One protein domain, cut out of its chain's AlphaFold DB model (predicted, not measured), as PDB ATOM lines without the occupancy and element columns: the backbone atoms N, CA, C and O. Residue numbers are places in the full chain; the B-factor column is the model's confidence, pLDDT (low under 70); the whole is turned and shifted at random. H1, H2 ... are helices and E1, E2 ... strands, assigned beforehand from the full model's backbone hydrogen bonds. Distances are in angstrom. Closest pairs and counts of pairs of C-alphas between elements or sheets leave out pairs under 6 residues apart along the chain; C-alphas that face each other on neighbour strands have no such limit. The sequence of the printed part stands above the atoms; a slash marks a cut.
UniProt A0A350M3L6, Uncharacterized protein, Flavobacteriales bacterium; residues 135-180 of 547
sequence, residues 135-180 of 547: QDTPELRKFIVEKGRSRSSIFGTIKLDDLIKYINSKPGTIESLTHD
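AT A GLANCE: This is residues 135 to 180 of the 547 residues of an uncharacterized protein of Flavobacteriales bacterium (UniProt A0A350M3L6). The model is a loose, drawn-out chain with a small two-stranded hairpin, E1 and E2, at one end, helix H1 farther along, and a tail, residues 168 to 180, that sticks out at the other end and holds the short helix H2. A winding stretch with no named element, residues 135 to 147, leads into the hairpin. The printed part has 46 residues, with two named strands and two named helices in the order E1, E2, H1, H2; the sheet, E1 - E2, is antiparallel. The class is mixed, helices and strands, with under half of the residues, 19, in named elements. The whole is loose, with a radius of gyration of the C-alphas of 12.5 A, and elongated, spanning 37 by 22 by 16 A.

HOW THE PARTS SIT: Strands E1, residues 148 to 150, and E2, residues 153 to 155, form a hairpin, antiparallel at 155 degrees between their directions. The C-alphas of Arg 149 and Ile 154 face each other at 5.0 A. N 148 and O 155, 2.8 A apart, and N 150 and O 153, 2.9 A apart, are within hydrogen-bond range. A tight link of 4 residues joins E2 to H1, residues 160 to 168. H1 and E1 are apart. H2, residues 175 to 178, is apart from E1, E2 and H1. In H1 every O i to N i+4 pair is within hydrogen-bond range; H2 is too short for such a pair, and its one O i to N i+3 pair is not within range.

IN THESE COORDINATES: E1 begins at C-alpha 148, (-40.644, -13.144, -27.122), and is 6.7 A long; E2 is 6.3 A long. H1 is 12.2 A long from C-alpha 160, (-40.525, 2.441, -17.606). H2 is 5.3 A long and ends at C-alpha 178, (-41.457, 20.750, -26.578).

THE WHOLE: The C-alphas of Arg 151 and His 179, 37.6 A apart, are the two farthest apart. The printed part has no cut and no long link. Mean pLDDT of the printed part is 80.6; residues 171 to 180 are under 70.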
ATOM      1  N   GLN A 135     -39.802   1.535 -32.558       87.81
ATOM      2  CA  GLN A 135     -38.874   1.152 -33.615       87.81
ATOM      3  C   GLN A 135     -37.738   0.312 -33.017       87.81
ATOM      4  O   GLN A 135     -37.144   0.671 -32.000       87.81
ATOM      5  N   ASP A 136     -37.454  -0.831 -33.640       89.19
ATOM      6  CA  ASP A 136     -36.487  -1.800 -33.127       89.19
ATOM      7  C   ASP A 136     -35.038  -1.349 -33.371       89.19
ATOM      8  O   ASP A 136     -34.416  -1.711 -34.374       89.19
ATOM      9  N   THR A 137     -34.488  -0.568 -32.438       91.75
ATOM     10  CA  THR A 137     -33.090  -0.115 -32.469       91.75
ATOM     11  C   THR A 137     -32.177  -1.004 -31.610       91.75
ATOM     12  O   THR A 137     -32.608  -1.547 -30.584       91.75
ATOM     13  N   PRO A 138     -30.891  -1.175 -31.980       93.56
ATOM     14  CA  PRO A 138     -29.934  -1.953 -31.189       93.56
ATOM     15  C   PRO A 138     -29.793  -1.470 -29.738       93.56
ATOM     16  O   PRO A 138     -29.559  -2.280 -28.838       93.56
ATOM     17  N   GLU A 139     -29.944  -0.168 -29.497       93.44
ATOM     18  CA  GLU A 139     -29.891   0.434 -28.167       93.44
ATOM     19  C   GLU A 139     -31.117   0.050 -27.337       93.44
ATOM     20  O   GLU A 139     -30.964  -0.400 -26.201       93.44
ATOM     21  N   LEU A 140     -32.319   0.140 -27.919       92.88
ATOM     22  CA  LEU A 140     -33.567  -0.185 -27.232       92.88
ATOM     23  C   LEU A 140     -33.653  -1.679 -26.874       92.88
ATOM     24  O   LEU A 140     -34.133  -2.039 -25.798       92.88
ATOM     25  N   ARG A 141     -33.105  -2.568 -27.719       93.19
ATOM     26  CA  ARG A 141     -33.063  -4.025 -27.462       93.19
ATOM     27  C   ARG A 141     -32.362  -4.415 -26.165       93.19
ATOM     28  O   ARG A 141     -32.584  -5.536 -25.687       93.19
ATOM     29  N   LYS A 142     -31.487  -3.558 -25.628       95.38
ATOM     30  CA  LYS A 142     -30.770  -3.807 -24.370       95.38
ATOM     31  C   LYS A 142     -31.697  -3.720 -23.156       95.38
ATOM     32  O   LYS A 142     -31.433  -4.396 -22.171       95.38
ATOM     33  N   PHE A 143     -32.794  -2.967 -23.255       95.44
ATOM     34  CA  PHE A 143     -33.733  -2.742 -22.151       95.44
ATOM     35  C   PHE A 143     -34.914  -3.729 -22.118       95.44
ATOM     36  O   PHE A 143     -35.701  -3.718 -21.175       95.44
ATOM     37  N   ILE A 144     -35.051  -4.602 -23.124       94.25
ATOM     38  CA  ILE A 144     -36.126  -5.606 -23.183       94.25
ATOM     39  C   ILE A 144     -35.741  -6.828 -22.334       94.25
ATOM     40  O   ILE A 144     -34.802  -7.546 -22.684       94.25
ATOM     41  N   VAL A 145     -36.481  -7.090 -21.252       91.50
ATOM     42  CA  VAL A 145     -36.190  -8.159 -20.273       91.50
ATOM     43  C   VAL A 145     -36.839  -9.496 -20.657       91.50
ATOM     44  O   VAL A 145     -36.218 -10.547 -20.544       91.50
ATOM     45  N   GLU A 146     -38.062  -9.473 -21.189       82.31
ATOM     46  CA  GLU A 146     -38.866 -10.674 -21.469       82.31
ATOM     47  C   GLU A 146     -39.067 -10.859 -22.975       82.31
ATOM     48  O   GLU A 146     -40.138 -10.602 -23.521       82.31
ATOM     49  N   LYS A 147     -38.001 -11.243 -23.682       82.06
ATOM     50  CA  LYS A 147     -38.009 -11.319 -25.148       82.06
ATOM     51  C   LYS A 147     -38.814 -12.517 -25.639       82.06
ATOM     52  O   LYS A 147     -38.332 -13.647 -25.626       82.06
ATOM     53  N   GLY A 148     -39.993 -12.252 -26.180       85.00
ATOM     54  CA  GLY A 148     -40.644 -13.144 -27.122       85.00
ATOM     55  C   GLY A 148     -40.333 -12.734 -28.560       85.00
ATOM     56  O   GLY A 148     -40.247 -11.550 -28.895       85.00
ATOM     57  N   ARG A 149     -40.123 -13.724 -29.428       79.44
ATOM     58  CA  ARG A 149     -39.946 -13.499 -30.867       79.44
ATOM     59  C   ARG A 149     -41.175 -13.982 -31.613       79.44
ATOM     60  O   ARG A 149     -41.502 -15.163 -31.576       79.44
ATOM     61  N   SER A 150     -41.816 -13.064 -32.325       82.69
ATOM     62  CA  SER A 150     -42.675 -13.387 -33.460       82.69
ATOM     63  C   SER A 150     -41.840 -13.318 -34.743       82.69
ATOM     64  O   SER A 150     -40.765 -12.717 -34.748       82.69
ATOM     65  N   ARG A 151     -42.308 -13.920 -35.845       85.44
ATOM     66  CA  ARG A 151     -41.559 -13.991 -37.122       85.44
ATOM     67  C   ARG A 151     -41.112 -12.622 -37.658       85.44
ATOM     68  O   ARG A 151     -40.155 -12.574 -38.419       85.44
ATOM     69  N   SER A 152     -41.779 -11.537 -37.266       82.12
ATOM     70  CA  SER A 152     -41.529 -10.177 -37.764       82.12
ATOM     71  C   SER A 152     -41.387  -9.108 -36.674       82.12
ATOM     72  O   SER A 152     -41.219  -7.935 -36.993       82.12
ATOM     73  N   SER A 153     -41.485  -9.463 -35.390       83.44
ATOM     74  CA  SER A 153     -41.435  -8.482 -34.298       83.44
ATOM     75  C   SER A 153     -40.909  -9.077 -32.998       83.44
ATOM     76  O   SER A 153     -41.143 -10.245 -32.674       83.44
ATOM     77  N   ILE A 154     -40.183  -8.248 -32.249       86.31
ATOM     78  CA  ILE A 154     -39.765  -8.539 -30.880       86.31
ATOM     79  C   ILE A 154     -40.836  -7.951 -29.966       86.31
ATOM     80  O   ILE A 154     -41.150  -6.768 -30.066       86.31
ATOM     81  N   PHE A 155     -41.390  -8.775 -29.086       89.88
ATOM     82  CA  PHE A 155     -42.251  -8.315 -28.004       89.88
ATOM     83  C   PHE A 155     -41.557  -8.589 -26.675       89.88
ATOM     84  O   PHE A 155     -40.827  -9.569 -26.531       89.88
ATOM     85  N   GLY A 156     -41.763  -7.708 -25.707       92.56
ATOM     86  CA  GLY A 156     -41.255  -7.910 -24.365       92.56
ATOM     87  C   GLY A 156     -41.493  -6.716 -23.466       92.56
ATOM     88  O   GLY A 156     -42.025  -5.692 -23.892       92.56
ATOM     89  N   THR A 157     -41.090  -6.879 -22.216       93.94
ATOM     90  CA  THR A 157     -41.283  -5.878 -21.169       93.94
ATOM     91  C   THR A 157     -40.027  -5.018 -21.036       93.94
ATOM     92  O   THR A 157     -38.916  -5.546 -20.963       93.94
ATOM     93  N   ILE A 158     -40.207  -3.697 -21.012       94.00
ATOM     94  CA  ILE A 158     -39.163  -2.704 -20.731       94.00
ATOM     95  C   ILE A 158     -39.540  -2.011 -19.419       94.00
ATOM     96  O   ILE A 158     -40.710  -1.680 -19.217       94.00
ATOM     97  N   LYS A 159     -38.576  -1.794 -18.519       94.00
ATOM     98  CA  LYS A 159     -38.812  -0.974 -17.322       94.00
ATOM     99  C   LYS A 159     -39.070   0.471 -17.744       94.00
ATOM    100  O   LYS A 159     -38.303   1.019 -18.530       94.00
ATOM    101  N   LEU A 160     -40.120   1.089 -17.207       88.75
ATOM    102  CA  LEU A 160     -40.525   2.441 -17.606       88.75
ATOM    103  C   LEU A 160     -39.389   3.463 -17.440       88.75
ATOM    104  O   LEU A 160     -39.136   4.225 -18.365       88.75
ATOM    105  N   ASP A 161     -38.655   3.417 -16.327       90.94
ATOM    106  CA  ASP A 161     -37.533   4.331 -16.072       90.94
ATOM    107  C   ASP A 161     -36.424   4.219 -17.128       90.94
ATOM    108  O   ASP A 161     -35.842   5.226 -17.531       90.94
ATOM    109  N   ASP A 162     -36.140   3.003 -17.603       94.62
ATOM    110  CA  ASP A 162     -35.133   2.762 -18.639       94.62
ATOM    111  C   ASP A 162     -35.619   3.274 -20.001       94.62
ATOM    112  O   ASP A 162     -34.839   3.853 -20.759       94.62
ATOM    113  N   LEU A 163     -36.916   3.115 -20.290       92.19
ATOM    114  CA  LEU A 163     -37.535   3.664 -21.494       92.19
ATOM    115  C   LEU A 163     -37.503   5.198 -21.481       92.19
ATOM    116  O   LEU A 163     -37.061   5.788 -22.459       92.19
ATOM    117  N   ILE A 164     -37.901   5.846 -20.383       88.56
ATOM    118  CA  ILE A 164     -37.876   7.314 -20.255       88.56
ATOM    119  C   ILE A 164     -36.446   7.839 -20.410       88.56
ATOM    120  O   ILE A 164     -36.211   8.754 -21.195       88.56
ATOM    121  N   LYS A 165     -35.465   7.225 -19.732       91.12
ATOM    122  CA  LYS A 165     -34.046   7.584 -19.892       91.12
ATOM    123  C   LYS A 165     -33.580   7.437 -21.336       91.12
ATOM    124  O   LYS A 165     -32.868   8.307 -21.827       91.12
ATOM    125  N   TYR A 166     -33.975   6.360 -22.014       90.94
ATOM    126  CA  TYR A 166     -33.639   6.152 -23.418       90.94
ATOM    127  C   TYR A 166     -34.220   7.256 -24.307       90.94
ATOM    128  O   TYR A 166     -33.470   7.840 -25.088       90.94
ATOM    129  N   ILE A 167     -35.510   7.573 -24.165       86.94
ATOM    130  CA  ILE A 167     -36.176   8.600 -24.975       86.94
ATOM    131  C   ILE A 167     -35.531   9.976 -24.707       86.94
ATOM    132  O   ILE A 167     -35.143  10.649 -25.658       86.94
ATOM    133  N   ASN A 168     -35.281  10.339 -23.444       84.50
ATOM    134  CA  ASN A 168     -34.623  11.604 -23.078       84.50
ATOM    135  C   ASN A 168     -33.154  11.687 -23.535       84.50
ATOM    136  O   ASN A 168     -32.620  12.774 -23.719       84.50
ATOM    137  N   SER A 169     -32.478  10.547 -23.712       87.56
ATOM    138  CA  SER A 169     -31.086  10.498 -24.184       87.56
ATOM    139  C   SER A 169     -30.930  10.661 -25.698       87.56
ATOM    140  O   SER A 169     -29.800  10.719 -26.185       87.56
ATOM    141  N   LYS A 170     -32.033  10.679 -26.455       85.25
ATOM    142  CA  LYS A 170     -32.020  10.841 -27.909       85.25
ATOM    143  C   LYS A 170     -32.303  12.310 -28.264       85.25
ATOM    144  O   LYS A 170     -33.472  12.688 -28.337       85.25
ATOM    145  N   PRO A 171     -31.261  13.136 -28.495       59.66
ATOM    146  CA  PRO A 171     -31.457  14.492 -29.004       59.66
ATOM    147  C   PRO A 171     -32.199  14.420 -30.347       59.66
ATOM    148  O   PRO A 171     -31.864  13.585 -31.192       59.66
ATOM    149  N   GLY A 172     -33.251  15.224 -30.511       61.72
ATOM    150  CA  GLY A 172     -34.033  15.309 -31.750       61.72
ATOM    151  C   GLY A 172     -35.244  14.377 -31.910       61.72
ATOM    152  O   GLY A 172     -35.853  14.397 -32.972       61.72
ATOM    153  N   THR A 173     -35.632  13.551 -30.921       52.34
ATOM    154  CA  THR A 173     -36.849  12.693 -31.051       52.34
ATOM    155  C   THR A 173     -38.033  13.083 -30.159       52.34
ATOM    156  O   THR A 173     -39.154  12.694 -30.472       52.34
ATOM    157  N   ILE A 174     -37.828  13.875 -29.097       49.47
ATOM    158  CA  ILE A 174     -38.922  14.493 -28.304       49.47
ATOM    159  C   ILE A 174     -39.048  15.999 -28.573       49.47
ATOM    160  O   ILE A 174     -40.047  16.603 -28.197       49.47
ATOM    161  N   GLU A 175     -38.101  16.608 -29.293       45.06
ATOM    162  CA  GLU A 175     -38.162  18.038 -29.652       45.06
ATOM    163  C   GLU A 175     -39.456  18.415 -30.400       45.06
ATOM    164  O   GLU A 175     -39.854  19.571 -30.390       45.06
ATOM    165  N   SER A 176     -40.183  17.441 -30.963       47.09
ATOM    166  CA  SER A 176     -41.495  17.655 -31.584       47.09
ATOM    167  C   SER A 176     -42.647  17.960 -30.611       47.09
ATOM    168  O   SER A 176     -43.680  18.418 -31.083       47.09
ATOM    169  N   LEU A 177     -42.531  17.686 -29.304       43.94
ATOM    170  CA  LEU A 177     -43.577  18.032 -28.322       43.94
ATOM    171  C   LEU A 177     -43.219  19.274 -27.496       43.94
ATOM    172  O   LEU A 177     -44.111  19.997 -27.074       43.94
ATOM    173  N   THR A 178     -41.929  19.544 -27.285       43.72
ATOM    174  CA  THR A 178     -41.457  20.750 -26.578       43.72
ATOM    175  C   THR A 178     -41.325  21.968 -27.492       43.72
ATOM    176  O   THR A 178     -41.327  23.085 -26.999       43.72
ATOM    177  N   HIS A 179     -41.233  21.774 -28.812       44.50
ATOM    178  CA  HIS A 179     -41.389  22.841 -29.809       44.50
ATOM    179  C   HIS A 179     -42.783  22.860 -30.432       44.50
ATOM    180  O   HIS A 179     -42.972  23.449 -31.497       44.50
ATOM    181  N   ASP A 180     -43.769  22.228 -29.787       48.09
ATOM    182  CA  ASP A 180     -45.149  22.573 -30.084       48.09
ATOM    183  C   ASP A 180     -45.300  24.069 -29.738       48.09
ATOM    184  O   ASP A 180     -45.051  24.457 -28.585       48.09
TER     185      ASP A 180